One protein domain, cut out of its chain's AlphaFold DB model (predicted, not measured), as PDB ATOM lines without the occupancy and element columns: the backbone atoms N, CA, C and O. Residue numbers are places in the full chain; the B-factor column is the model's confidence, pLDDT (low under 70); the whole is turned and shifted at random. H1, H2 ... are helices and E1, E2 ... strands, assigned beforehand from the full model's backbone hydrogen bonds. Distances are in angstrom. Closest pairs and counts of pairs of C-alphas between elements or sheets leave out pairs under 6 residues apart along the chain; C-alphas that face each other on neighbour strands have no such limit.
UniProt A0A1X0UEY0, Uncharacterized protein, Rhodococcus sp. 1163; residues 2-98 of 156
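AT A GLANCE: This is residues 2 to 98 of the 156 residues of an uncharacterized protein of Rhodococcus sp. 1163 (UniProt A0A1X0UEY0). Little of this domain is regular: a hairpin, E1 and E2, leads into H1, which reaches toward one end, while loops and short H2 and H3 lie near the hairpin. Residues 49 to 54 stick out. The printed part has 97 residues, ordered E1 E2 H1 H2 H3; the sheet is antiparallel, the class mixed, with 33 residues in named elements. It is compact, radius of gyration of the C-alphas 14.3 A, spanning 45 by 28 by 23 A.

HOW THE PARTS SIT: Look at E1, residues 17 to 22, and E2, 32 to 38: antiparallel at 150 degrees, with N 20 and O 35 2.8 A apart, within hydrogen-bond range. In H1, residues 39 to 50, every O i to N i+4 pair is within range; H2, 69 to 72, and H3, 80 to 83, are too short for one. The closest C-alphas of E1 and H2, Ser 18 and Gln 69, are 6.2 A apart; those of E2 and H3, Thr 32 and Phe 81, 5.8 A. H2 and H3 are close but not clearly touching, C-alphas 70 and 82 at 7.9 A; H1 is apart from both.

IN THESE COORDINATES: Find C-alpha 17 at (-8.696, -9.337, -26.900), where E1 begins its 16.4 A; E2 covers 18.2 A, H1 16.5 A, H2 5.4 A and H3 5.8 A, ending at C-alpha 83, (-19.817, -17.250, -32.165).

THE WHOLE: The C-alphas farthest apart, Arg 28 and Ser 53, are 44.8 A apart. The printed part has no cut; the link from H1 to H2 is long. Confidence is under 70 at residues 23 to 30, 72 to 78 and 98.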
ATOM      1  N   VAL A   2     -14.613 -14.879 -21.859       91.94
ATOM      2  CA  VAL A   2     -13.588 -13.846 -21.644       91.94
ATOM      3  C   VAL A   2     -14.103 -12.911 -20.544       91.94
ATOM      4  O   VAL A   2     -15.215 -12.401 -20.703       91.94
ATOM      5  N   PRO A   3     -13.350 -12.697 -19.451       92.38
ATOM      6  CA  PRO A   3     -13.778 -11.822 -18.365       92.38
ATOM      7  C   PRO A   3     -13.842 -10.362 -18.815       92.38
ATOM      8  O   PRO A   3     -13.249 -10.007 -19.828       92.38
ATOM      9  N   ALA A   4     -14.535  -9.499 -18.068       89.38
ATOM     10  CA  ALA A   4     -14.647  -8.077 -18.421       89.38
ATOM     11  C   ALA A   4     -13.314  -7.316 -18.277       89.38
ATOM     12  O   ALA A   4     -13.090  -6.305 -18.946       89.38
ATOM     13  N   THR A   5     -12.419  -7.809 -17.417       92.19
ATOM     14  CA  THR A   5     -11.086  -7.254 -17.181       92.19
ATOM     15  C   THR A   5     -10.028  -8.355 -17.141       92.19
ATOM     16  O   THR A   5     -10.289  -9.490 -16.737       92.19
ATOM     17  N   CYS A   6      -8.810  -8.044 -17.586       93.38
ATOM     18  CA  CYS A   6      -7.676  -8.955 -17.444       93.38
ATOM     19  C   CYS A   6      -7.056  -8.857 -16.041       93.38
ATOM     20  O   CYS A   6      -7.376  -7.963 -15.260       93.38
ATOM     21  N   ARG A   7      -6.093  -9.738 -15.735       92.81
ATOM     22  CA  ARG A   7      -5.379  -9.738 -14.441       92.81
ATOM     23  C   ARG A   7      -4.646  -8.425 -14.131       92.81
ATOM     24  O   ARG A   7      -4.442  -8.121 -12.966       92.81
ATOM     25  N   ALA A   8      -4.260  -7.668 -15.157       90.44
ATOM     26  CA  ALA A   8      -3.624  -6.358 -15.020       90.44
ATOM     27  C   ALA A   8      -4.633  -5.189 -14.982       90.44
ATOM     28  O   ALA A   8      -4.223  -4.035 -14.994       90.44
ATOM     29  N   GLY A   9      -5.942  -5.467 -14.972       89.12
ATOM     30  CA  GLY A   9      -6.999  -4.453 -14.895       89.12
ATOM     31  C   GLY A   9      -7.443  -3.854 -16.234       89.12
ATOM     32  O   GLY A   9      -8.332  -3.008 -16.249       89.12
ATOM     33  N   HIS A  10      -6.887  -4.284 -17.373       89.88
ATOM     34  CA  HIS A  10      -7.314  -3.776 -18.683       89.88
ATOM     35  C   HIS A  10      -8.705  -4.292 -19.061       89.88
ATOM     36  O   HIS A  10      -8.986  -5.481 -18.903       89.88
ATOM     37  N   HIS A  11      -9.540  -3.420 -19.628       88.12
ATOM     38  CA  HIS A  11     -10.860  -3.789 -20.136       88.12
ATOM     39  C   HIS A  11     -10.751  -4.725 -21.347       88.12
ATOM     40  O   HIS A  11     -10.005  -4.451 -22.296       88.12
ATOM     41  N   LEU A  12     -11.498  -5.828 -21.319       90.75
ATOM     42  CA  LEU A  12     -11.484  -6.856 -22.353       90.75
ATOM     43  C   LEU A  12     -12.763  -6.812 -23.187       90.75
ATOM     44  O   LEU A  12     -13.868  -7.099 -22.727       90.75
ATOM     45  N   GLU A  13     -12.579  -6.494 -24.456       90.50
ATOM     46  CA  GLU A  13     -13.608  -6.468 -25.486       90.50
ATOM     47  C   GLU A  13     -13.021  -7.041 -26.794       90.50
ATOM     48  O   GLU A  13     -11.808  -7.282 -26.869       90.50
ATOM     49  N   PRO A  14     -13.823  -7.243 -27.856       90.69
ATOM     50  CA  PRO A  14     -13.356  -7.805 -29.126       90.69
ATOM     51  C   PRO A  14     -12.151  -7.102 -29.770       90.69
ATOM     52  O   PRO A  14     -11.485  -7.682 -30.627       90.69
ATOM     53  N   ARG A  15     -11.892  -5.838 -29.407       89.00
ATOM     54  CA  ARG A  15     -10.778  -5.023 -29.914       89.00
ATOM     55  C   ARG A  15      -9.509  -5.148 -29.061       89.00
ATOM     56  O   ARG A  15      -8.411  -5.093 -29.600       89.00
ATOM     57  N   THR A  16      -9.650  -5.364 -27.757       91.12
ATOM     58  CA  THR A  16      -8.529  -5.495 -26.805       91.12
ATOM     59  C   THR A  16      -8.184  -6.949 -26.477       91.12
ATOM     60  O   THR A  16      -7.305  -7.212 -25.653       91.12
ATOM     61  N   THR A  17      -8.847  -7.901 -27.138       92.56
ATOM     62  CA  THR A  17      -8.696  -9.337 -26.900       92.56
ATOM     63  C   THR A  17      -8.340 -10.076 -28.179       92.56
ATOM     64  O   THR A  17      -9.017  -9.941 -29.198       92.56
ATOM     65  N   SER A  18      -7.311 -10.915 -28.097       91.75
ATOM     66  CA  SER A  18      -6.983 -11.902 -29.121       91.75
ATOM     67  C   SER A  18      -7.422 -13.276 -28.633       91.75
ATOM     68  O   SER A  18      -7.002 -13.727 -27.570       91.75
ATOM     69  N   VAL A  19      -8.297 -13.946 -29.373       90.88
ATOM     70  CA  VAL A  19      -8.742 -15.309 -29.076       90.88
ATOM     71  C   VAL A  19      -7.753 -16.288 -29.690       90.88
ATOM     72  O   VAL A  19      -7.598 -16.352 -30.911       90.88
ATOM     73  N   ARG A  20      -7.129 -17.104 -28.839       87.75
ATOM     74  CA  ARG A  20      -6.360 -18.272 -29.271       87.75
ATOM     75  C   ARG A  20      -7.337 -19.361 -29.698       87.75
ATOM     76  O   ARG A  20      -8.312 -19.632 -28.996       87.75
ATOM     77  N   HIS A  21      -7.075 -20.002 -30.827       81.75
ATOM     78  CA  HIS A  21      -7.901 -21.094 -31.327       81.75
ATOM     79  C   HIS A  21      -7.035 -22.206 -31.920       81.75
ATOM     80  O   HIS A  21      -5.995 -21.940 -32.524       81.75
ATOM     81  N   THR A  22      -7.464 -23.457 -31.775       74.06
ATOM     82  CA  THR A  22      -6.867 -24.592 -32.494       74.06
ATOM     83  C   THR A  22      -7.368 -24.618 -33.933       74.06
ATOM     84  O   THR A  22      -8.484 -24.195 -34.205       74.06
ATOM     85  N   GLY A  23      -6.526 -25.062 -34.867       63.56
ATOM     86  CA  GLY A  23      -6.806 -25.021 -36.305       63.56
ATOM     87  C   GLY A  23      -5.915 -24.003 -37.008       63.56
ATOM     88  O   GLY A  23      -6.236 -22.815 -37.073       63.56
ATOM     89  N   ALA A  24      -4.777 -24.490 -37.504       54.06
ATOM     90  CA  ALA A  24      -3.972 -23.770 -38.477       54.06
ATOM     91  C   ALA A  24      -4.731 -23.765 -39.812       54.06
ATOM     92  O   ALA A  24      -5.258 -24.786 -40.243       54.06
ATOM     93  N   ASP A  25      -4.784 -22.600 -40.436       51.78
ATOM     94  CA  ASP A  25      -5.331 -22.333 -41.760       51.78
ATOM     95  C   ASP A  25      -6.847 -22.275 -41.960       51.78
ATOM     96  O   ASP A  25      -7.667 -23.132 -41.631       51.78
ATOM     97  N   ALA A  26      -7.201 -21.178 -42.621       50.75
ATOM     98  CA  ALA A  26      -8.528 -20.656 -42.862       50.75
ATOM     99  C   ALA A  26      -9.398 -21.512 -43.804       50.75
ATOM    100  O   ALA A  26     -10.398 -21.016 -44.318       50.75
ATOM    101  N   ALA A  27      -9.055 -22.762 -44.104       49.88
ATOM    102  CA  ALA A  27      -9.735 -23.493 -45.166       49.88
ATOM    103  C   ALA A  27     -10.911 -24.340 -44.679       49.88
ATOM    104  O   ALA A  27     -11.995 -24.209 -45.244       49.88
ATOM    105  N   ARG A  28     -10.759 -25.237 -43.701       49.31
ATOM    106  CA  ARG A  28     -11.804 -26.237 -43.417       49.31
ATOM    107  C   ARG A  28     -11.749 -26.668 -41.954       49.31
ATOM    108  O   ARG A  28     -10.720 -27.120 -41.485       49.31
ATOM    109  N   SER A  29     -12.894 -26.528 -41.280       51.50
ATOM    110  CA  SER A  29     -13.249 -27.094 -39.967       51.50
ATOM    111  C   SER A  29     -12.388 -26.726 -38.748       51.50
ATOM    112  O   SER A  29     -11.260 -27.169 -38.604       51.50
ATOM    113  N   GLY A  30     -13.021 -26.050 -37.780       55.75
ATOM    114  CA  GLY A  30     -12.697 -26.275 -36.367       55.75
ATOM    115  C   GLY A  30     -11.797 -25.255 -35.679       55.75
ATOM    116  O   GLY A  30     -10.955 -25.666 -34.897       55.75
ATOM    117  N   GLN A  31     -11.998 -23.950 -35.904       70.44
ATOM    118  CA  GLN A  31     -11.443 -22.939 -34.994       70.44
ATOM    119  C   GLN A  31     -12.157 -23.011 -33.641       70.44
ATOM    120  O   GLN A  31     -13.156 -22.321 -33.416       70.44
ATOM    121  N   THR A  32     -11.668 -23.889 -32.771       78.06
ATOM    122  CA  THR A  32     -12.149 -24.027 -31.399       78.06
ATOM    123  C   THR A  32     -11.347 -23.073 -30.519       78.06
ATOM    124  O   THR A  32     -10.120 -23.192 -30.485       78.06
ATOM    125  N   PRO A  33     -11.989 -22.121 -29.817       86.06
ATOM    126  CA  PRO A  33     -11.295 -21.258 -28.871       86.06
ATOM    127  C   PRO A  33     -10.589 -22.097 -27.800       86.06
ATOM    128  O   PRO A  33     -11.224 -22.913 -27.137       86.06
ATOM    129  N   THR A  34      -9.289 -21.888 -27.615       89.12
ATOM    130  CA  THR A  34      -8.484 -22.546 -26.570       89.12
ATOM    131  C   THR A  34      -8.060 -21.600 -25.460       89.12
ATOM    132  O   THR A  34      -7.648 -22.041 -24.392       89.12
ATOM    133  N   GLY A  35      -8.172 -20.296 -25.688       91.00
ATOM    134  CA  GLY A  35      -7.849 -19.286 -24.696       91.00
ATOM    135  C   GLY A  35      -7.962 -17.888 -25.274       91.00
ATOM    136  O   GLY A  35      -8.440 -17.692 -26.392       91.00
ATOM    137  N   PHE A  36      -7.498 -16.910 -24.513       93.81
ATOM    138  CA  PHE A  36      -7.428 -15.531 -24.961       93.81
ATOM    139  C   PHE A  36      -6.186 -14.847 -24.399       93.81
ATOM    140  O   PHE A  36      -5.607 -15.284 -23.403       93.81
ATOM    141  N   GLU A  37      -5.806 -13.755 -25.040       95.06
ATOM    142  CA  GLU A  37      -4.755 -12.849 -24.613       95.06
ATOM    143  C   GLU A  37      -5.303 -11.428 -24.567       95.06
ATOM    144  O   GLU A  37      -6.092 -11.016 -25.423       95.06
ATOM    145  N   CYS A  38      -4.846 -10.661 -23.581       94.81
ATOM    146  CA  CYS A  38      -5.050  -9.222 -23.557       94.81
ATOM    147  C   CYS A  38      -4.039  -8.573 -24.508       94.81
ATOM    148  O   CYS A  38      -2.836  -8.616 -24.248       94.81
ATOM    149  N   VAL A  39      -4.523  -7.949 -25.584       93.88
ATOM    150  CA  VAL A  39      -3.679  -7.298 -26.602       93.88
ATOM    151  C   VAL A  39      -2.804  -6.211 -25.977       93.88
ATOM    152  O   VAL A  39      -1.635  -6.086 -26.335       93.88
ATOM    153  N   VAL A  40      -3.347  -5.479 -24.998       93.44
ATOM    154  CA  VAL A  40      -2.614  -4.455 -24.240       93.44
ATOM    155  C   VAL A  40      -1.429  -5.084 -23.504       93.44
ATOM    156  O   VAL A  40      -0.301  -4.638 -23.675       93.44
ATOM    157  N   CYS A  41      -1.656  -6.155 -22.729       94.69
ATOM    158  CA  CYS A  41      -0.591  -6.840 -21.987       94.69
ATOM    159  C   CYS A  41       0.511  -7.346 -22.920       94.69
ATOM    160  O   CYS A  41       1.679  -7.057 -22.680       94.69
ATOM    161  N   VAL A  42       0.137  -8.023 -24.009       94.00
ATOM    162  CA  VAL A  42       1.101  -8.554 -24.984       94.00
ATOM    163  C   VAL A  42       1.935  -7.425 -25.595       94.00
ATOM    164  O   VAL A  42       3.156  -7.524 -25.667       94.00
ATOM    165  N   ARG A  43       1.309  -6.306 -25.985       93.00
ATOM    166  CA  ARG A  43       2.035  -5.147 -26.527       93.00
ATOM    167  C   ARG A  43       2.979  -4.512 -25.513       93.00
ATOM    168  O   ARG A  43       4.098  -4.165 -25.882       93.00
ATOM    169  N   LEU A  44       2.551  -4.374 -24.259       93.81
ATOM    170  CA  LEU A  44       3.392  -3.855 -23.180       93.81
ATOM    171  C   LEU A  44       4.601  -4.756 -22.920       93.81
ATOM    172  O   LEU A  44       5.707  -4.249 -22.744       93.81
ATOM    173  N   GLU A  45       4.405  -6.072 -22.913       94.50
ATOM    174  CA  GLU A  45       5.483  -7.054 -22.766       94.50
ATOM    175  C   GLU A  45       6.474  -6.962 -23.929       94.50
ATOM    176  O   GLU A  45       7.675  -6.830 -23.693       94.50
ATOM    177  N   CYS A  46       5.989  -6.923 -25.175       94.56
ATOM    178  CA  CYS A  46       6.840  -6.745 -26.352       94.56
ATOM    179  C   CYS A  46       7.608  -5.414 -26.325       94.56
ATOM    180  O   CYS A  46       8.803  -5.392 -26.616       94.56
ATOM    181  N   TRP A  47       6.950  -4.308 -25.959       94.38
ATOM    182  CA  TRP A  47       7.602  -3.002 -25.861       94.38
ATOM    183  C   TRP A  47       8.706  -3.006 -24.812       94.38
ATOM    184  O   TRP A  47       9.818  -2.588 -25.102       94.38
ATOM    185  N   ARG A  48       8.425  -3.512 -23.607       94.75
ATOM    186  CA  ARG A  48       9.411  -3.579 -22.519       94.75
ATOM    187  C   ARG A  48      10.568  -4.517 -22.844       94.75
ATOM    188  O   ARG A  48      11.689  -4.240 -22.434       94.75
ATOM    189  N   ALA A  49      10.316  -5.595 -23.584       95.69
ATOM    190  CA  ALA A  49      11.374  -6.474 -24.069       95.69
ATOM    191  C   ALA A  49      12.302  -5.756 -25.067       95.69
ATOM    192  O   ALA A  49      13.516  -5.923 -24.999       95.69
ATOM    193  N   GLN A  50      11.741  -4.934 -25.960       95.88
ATOM    194  CA  GLN A  50      12.502  -4.195 -26.972       95.88
ATOM    195  C   GLN A  50      13.176  -2.925 -26.416       95.88
ATOM    196  O   GLN A  50      14.282  -2.579 -26.831       95.88
ATOM    197  N   PHE A  51      12.519  -2.232 -25.484       95.44
ATOM    198  CA  PHE A  51      12.931  -0.947 -24.912       95.44
ATOM    199  C   PHE A  51      12.834  -0.968 -23.372       95.44
ATOM    200  O   PHE A  51      11.950  -0.324 -22.801       95.44
ATOM    201  N   PRO A  52      13.741  -1.669 -22.662       93.06
ATOM    202  CA  PRO A  52      13.622  -1.886 -21.214       93.06
ATOM    203  C   PRO A  52      13.603  -0.608 -20.362       93.06
ATOM    204  O   PRO A  52      12.982  -0.578 -19.304       93.06
ATOM    205  N   SER A  53      14.273   0.450 -20.823       93.31
ATOM    206  CA  SER A  53      14.340   1.765 -20.171       93.31
ATOM    207  C   SER A  53      13.421   2.813 -20.813       93.31
ATOM    208  O   SER A  53      13.401   3.963 -20.377       93.31
ATOM    209  N   GLY A  54      12.675   2.440 -21.857       90.88
ATOM    210  CA  GLY A  54      11.803   3.352 -22.586       90.88
ATOM    211  C   GLY A  54      10.474   3.565 -21.869       90.88
ATOM    212  O   GLY A  54       9.820   2.606 -21.453       90.88
ATOM    213  N   ALA A  55      10.030   4.820 -21.784       92.31
ATOM    214  CA  ALA A  55       8.649   5.114 -21.420       92.31
ATOM    215  C   ALA A  55       7.701   4.443 -22.425       92.31
ATOM    216  O   ALA A  55       7.996   4.388 -23.618       92.31
ATOM    217  N   VAL A  56       6.582   3.908 -21.939       89.94
ATOM    218  CA  VAL A  56       5.576   3.270 -22.789       89.94
ATOM    219  C   VAL A  56       4.759   4.359 -23.497       89.94
ATOM    220  O   VAL A  56       4.134   5.163 -22.804       89.94
ATOM    221  N   PRO A  57       4.718   4.382 -24.841       89.56
ATOM    222  CA  PRO A  57       3.841   5.267 -25.599       89.56
ATOM    223  C   PRO A  57       2.367   5.033 -25.251       89.56
ATOM    224  O   PRO A  57       1.928   3.884 -25.137       89.56
ATOM    225  N   ALA A  58       1.589   6.107 -25.109       82.94
ATOM    226  CA  ALA A  58       0.169   6.023 -24.761       82.94
ATOM    227  C   ALA A  58      -0.629   5.236 -25.816       82.94
ATOM    228  O   ALA A  58      -1.489   4.419 -25.484       82.94
ATOM    229  N   GLU A  59      -0.249   5.374 -27.085       81.88
ATOM    230  CA  GLU A  59      -0.886   4.742 -28.238       81.88
ATOM    231  C   GLU A  59      -0.791   3.208 -28.192       81.88
ATOM    232  O   GLU A  59      -1.590   2.506 -28.818       81.88
ATOM    233  N   LEU A  60       0.182   2.660 -27.452       84.56
ATOM    234  CA  LEU A  60       0.295   1.217 -27.239       84.56
ATOM    235  C   LEU A  60      -0.723   0.672 -26.250       84.56
ATOM    236  O   LEU A  60      -0.915  -0.544 -26.250       84.56
ATOM    237  N   ILE A  61      -1.355   1.527 -25.448       84.06
ATOM    238  CA  ILE A  61      -2.340   1.180 -24.415       84.06
ATOM    239  C   ILE A  61      -3.762   1.521 -24.882       84.06
ATOM    240  O   ILE A  61      -4.725   0.886 -24.453       84.06
ATOM    241  N   GLU A  62      -3.894   2.491 -25.786       83.06
ATOM    242  CA  GLU A  62      -5.173   2.944 -26.324       83.06
ATOM    243  C   GLU A  62      -5.883   1.854 -27.151       83.06
ATOM    244  O   GLU A  62      -5.392   1.455 -28.214       83.06
ATOM    245  N   PRO A  63      -7.077   1.391 -26.718       78.06
ATOM    246  CA  PRO A  63      -7.889   0.425 -27.459       78.06
ATOM    247  C   PRO A  63      -8.161   0.820 -28.915       78.06
ATOM    248  O   PRO A  63      -8.273  -0.032 -29.795       78.06
ATOM    249  N   GLU A  64      -8.278   2.121 -29.174       75.69
ATOM    250  CA  GLU A  64      -8.470   2.752 -30.476       75.69
ATOM    251  C   GLU A  64      -7.399   2.345 -31.499       75.69
ATOM    252  O   GLU A  64      -7.718   2.175 -32.678       75.69
ATOM    253  N   SER A  65      -6.176   2.090 -31.040       81.88
ATOM    254  CA  SER A  65      -5.026   1.735 -31.872       81.88
ATOM    255  C   SER A  65      -5.014   0.273 -32.333       81.88
ATOM    256  O   SER A  65      -4.121  -0.135 -33.084       81.88
ATOM    257  N   TYR A  66      -5.964  -0.555 -31.885       84.56
ATOM    258  CA  TYR A  66      -5.990  -1.990 -32.188       84.56
ATOM    259  C   TYR A  66      -7.090  -2.334 -33.177       84.56
ATOM    260  O   TYR A  66      -8.207  -1.858 -33.044       84.56
ATOM    261  N   LYS A  67      -6.819  -3.223 -34.133       82.75
ATOM    262  CA  LYS A  67      -7.864  -3.804 -34.988       82.75
ATOM    263  C   LYS A  67      -8.502  -5.000 -34.294       82.75
ATOM    264  O   LYS A  67      -7.819  -5.750 -33.598       82.75
ATOM    265  N   ARG A  68      -9.794  -5.228 -34.534       85.69
ATOM    266  CA  ARG A  68     -10.460  -6.453 -34.067       85.69
ATOM    267  C   ARG A  68      -9.845  -7.660 -34.775       85.69
ATOM    268  O   ARG A  68      -9.645  -7.619 -35.986       85.69
ATOM    269  N   GLN A  69      -9.649  -8.774 -34.068       83.06
ATOM    270  CA  GLN A  69      -9.119 -10.008 -34.672       83.06
ATOM    271  C   GLN A  69      -9.935 -10.460 -35.900       83.06
ATOM    272  O   GLN A  69      -9.378 -10.931 -36.887       83.06
ATOM    273  N   ARG A  70     -11.258 -10.239 -35.889       74.62
ATOM    274  CA  ARG A  70     -12.136 -10.508 -37.041       74.62
ATOM    275  C   ARG A  70     -11.704  -9.762 -38.311       74.62
ATOM    276  O   ARG A  70     -11.797 -10.326 -39.396       74.62
ATOM    277  N   GLU A  71     -11.258  -8.514 -38.187       70.00
ATOM    278  CA  GLU A  71     -10.884  -7.662 -39.327       70.00
ATOM    279  C   GLU A  71      -9.598  -8.141 -40.005       70.00
ATOM    280  O   GLU A  71      -9.440  -7.973 -41.211       70.00
ATOM    281  N   VAL A  72      -8.715  -8.807 -39.258       67.00
ATOM    282  CA  VAL A  72      -7.482  -9.404 -39.795       67.00
ATOM    283  C   VAL A  72      -7.791 -10.552 -40.763       67.00
ATOM    284  O   VAL A  72      -7.029 -10.807 -41.691       67.00
ATOM    285  N   HIS A  73      -8.929 -11.230 -40.597       64.56
ATOM    286  CA  HIS A  73      -9.271 -12.401 -41.404       64.56
ATOM    287  C   HIS A  73      -9.885 -12.088 -42.775       64.56
ATOM    288  O   HIS A  73     -10.108 -13.032 -43.531       64.56
ATOM    289  N   GLY A  74     -10.146 -10.818 -43.120       55.75
ATOM    290  CA  GLY A  74     -10.437 -10.347 -44.489       55.75
ATOM    291  C   GLY A  74     -11.601 -11.009 -45.251       55.75
ATOM    292  O   GLY A  74     -11.788 -10.737 -46.433       55.75
ATOM    293  N   ARG A  75     -12.378 -11.901 -44.628       57.91
ATOM    294  CA  ARG A  75     -13.385 -12.732 -45.301       57.91
ATOM    295  C   ARG A  75     -14.798 -12.258 -44.998       57.91
ATOM    296  O   ARG A  75     -15.125 -11.922 -43.865       57.91
ATOM    297  N   SER A  76     -15.659 -12.352 -46.013       55.09
ATOM    298  CA  SER A  76     -17.098 -12.042 -45.963       55.09
ATOM    299  C   SER A  76     -17.873 -12.826 -44.882       55.09
ATOM    300  O   SER A  76     -18.965 -12.424 -44.491       55.09
ATOM    301  N   ARG A  77     -17.308 -13.918 -44.345       66.19
ATOM    302  CA  ARG A  77     -17.939 -14.758 -43.320       66.19
ATOM    303  C   ARG A  77     -17.206 -14.660 -41.982       66.19
ATOM    304  O   ARG A  77     -15.998 -14.883 -41.925       66.19
ATOM    305  N   MET A  78     -17.967 -14.406 -40.912       67.62
ATOM    306  CA  MET A  78     -17.493 -14.430 -39.521       67.62
ATOM    307  C   MET A  78     -16.716 -15.732 -39.231       67.62
ATOM    308  O   MET A  78     -17.248 -16.820 -39.494       67.62
ATOM    309  N   PRO A  79     -15.492 -15.664 -38.668       75.56
ATOM    310  CA  PRO A  79     -14.775 -16.851 -38.206       75.56
ATOM    311  C   PRO A  79     -15.605 -17.609 -37.166       75.56
ATOM    312  O   PRO A  79     -16.179 -16.991 -36.275       75.56
ATOM    313  N   ARG A  80     -15.676 -18.944 -37.232       77.69
ATOM    314  CA  ARG A  80     -16.579 -19.726 -36.358       77.69
ATOM    315  C   ARG A  80     -16.322 -19.520 -34.864       77.69
ATOM    316  O   ARG A  80     -17.280 -19.522 -34.097       77.69
ATOM    317  N   PHE A  81     -15.070 -19.287 -34.463       81.31
ATOM    318  CA  PHE A  81     -14.727 -19.058 -33.056       81.31
ATOM    319  C   PHE A  81     -15.472 -17.854 -32.467       81.31
ATOM    320  O   PHE A  81     -15.805 -17.857 -31.289       81.31
ATOM    321  N   THR A  82     -15.771 -16.838 -33.280       82.62
ATOM    322  CA  THR A  82     -16.405 -15.598 -32.813       82.62
ATOM    323  C   THR A  82     -17.808 -15.810 -32.253       82.62
ATOM    324  O   THR A  82     -18.228 -15.039 -31.400       82.62
ATOM    325  N   ALA A  83     -18.511 -16.858 -32.695       84.56
ATOM    326  CA  ALA A  83     -19.817 -17.250 -32.165       84.56
ATOM    327  C   ALA A  83     -19.714 -18.104 -30.888       84.56
ATOM    328  O   ALA A  83     -20.703 -18.284 -30.188       84.56
ATOM    329  N   LEU A  84     -18.532 -18.653 -30.597       86.06
ATOM    330  CA  LEU A  84     -18.270 -19.519 -29.442       86.06
ATOM    331  C   LEU A  84     -17.643 -18.756 -28.268       86.06
ATOM    332  O   LEU A  84     -17.516 -19.296 -27.168       86.06
ATOM    333  N   VAL A  85     -17.215 -17.514 -28.493       88.75
ATOM    334  CA  VAL A  85     -16.610 -16.666 -27.469       88.75
ATOM    335  C   VAL A  85     -17.643 -15.687 -26.944       88.75
ATOM    336  O   VAL A  85     -18.198 -14.899 -27.700       88.75
ATOM    337  N   HIS A  86     -17.840 -15.730 -25.630       91.62
ATOM    338  CA  HIS A  86     -18.676 -14.795 -24.893       91.62
ATOM    339  C   HIS A  86     -17.807 -13.883 -24.025       91.62
ATOM    340  O   HIS A  86     -17.034 -14.393 -23.204       91.62
ATOM    341  N   PHE A  87     -17.960 -12.572 -24.188       91.69
ATOM    342  CA  PHE A  87     -17.342 -11.548 -23.343       91.69
ATOM    343  C   PHE A  87     -18.268 -11.132 -22.201       91.69
ATOM    344  O   PHE A  87     -19.414 -10.753 -22.437       91.69
ATOM    345  N   GLU A  88     -17.757 -11.139 -20.974       89.56
ATOM    346  CA  GLU A  88     -18.463 -10.619 -19.795       89.56
ATOM    347  C   GLU A  88     -18.580  -9.092 -19.790       89.56
ATOM    348  O   GLU A  88     -19.449  -8.555 -19.113       89.56
ATOM    349  N   SER A  89     -17.775  -8.377 -20.586       82.62
ATOM    350  CA  SER A  89     -17.983  -6.940 -20.832       82.62
ATOM    351  C   SER A  89     -19.300  -6.641 -21.557       82.62
ATOM    352  O   SER A  89     -19.670  -5.479 -21.715       82.62
ATOM    353  N   GLY A  90     -20.001  -7.679 -22.023       82.69
ATOM    354  CA  GLY A  90     -21.249  -7.571 -22.762       82.69
ATOM    355  C   GLY A  90     -21.051  -7.250 -24.240       82.69
ATOM    356  O   GLY A  90     -22.036  -7.259 -24.966       82.69
ATOM    357  N   TRP A  91     -19.814  -7.008 -24.699       83.25
ATOM    358  CA  TRP A  91     -19.534  -6.666 -26.093       83.25
ATOM    359  C   TRP A  91     -19.015  -7.856 -26.892       83.25
ATOM    360  O   TRP A  91     -17.961  -8.411 -26.590       83.25
ATOM    361  N   GLN A  92     -19.739  -8.251 -27.935       88.12
ATOM    362  CA  GLN A  92     -19.453  -9.474 -28.689       88.12
ATOM    363  C   GLN A  92     -18.844  -9.179 -30.064       88.12
ATOM    364  O   GLN A  92     -19.015  -8.111 -30.647       88.12
ATOM    365  N   PHE A  93     -18.162 -10.164 -30.656       85.50
ATOM    366  CA  PHE A  93     -17.591 -10.026 -32.005       85.50
ATOM    367  C   PHE A  93     -18.629  -9.742 -33.099       85.50
ATOM    368  O   PHE A  93     -18.268  -9.219 -34.155       85.50
ATOM    369  N   ALA A  94     -19.885 -10.145 -32.891       81.62
ATOM    370  CA  ALA A  94     -20.974  -9.919 -33.837       81.62
ATOM    371  C   ALA A  94     -21.430  -8.453 -33.866       81.62
ATOM    372  O   ALA A  94     -21.948  -7.992 -34.881       81.62
ATOM    373  N   GLU A  95     -21.208  -7.713 -32.783       81.69
ATOM    374  CA  GLU A  95     -21.674  -6.340 -32.660       81.69
ATOM    375  C   GLU A  95     -20.795  -5.383 -33.473       81.69
ATOM    376  O   GLU A  95     -19.595  -5.639 -33.658       81.69
ATOM    377  N   PRO A  96     -21.362  -4.269 -33.972       77.31
ATOM    378  CA  PRO A  96     -20.595  -3.240 -34.654       77.31
ATOM    379  C   PRO A  96     -19.430  -2.745 -33.803       77.31
ATOM    380  O   PRO A  96     -19.477  -2.748 -32.568       77.31
ATOM    381  N   ASP A  97     -18.377  -2.285 -34.476       74.00
ATOM    382  CA  ASP A  97     -17.336  -1.579 -33.757       74.00
ATOM    383  C   ASP A  97     -17.877  -0.295 -33.144       74.00
ATOM    384  O   ASP A  97     -18.555   0.494 -33.802       74.00
ATOM    385  N   SER A  98     -17.662  -0.137 -31.842       66.25
ATOM    386  CA  SER A  98     -18.187   0.999 -31.104       66.25
ATOM    387  C   SER A  98     -17.457   2.255 -31.554       66.25
ATOM    388  O   SER A  98     -16.226   2.331 -31.474       66.25
TER     389      SER A  98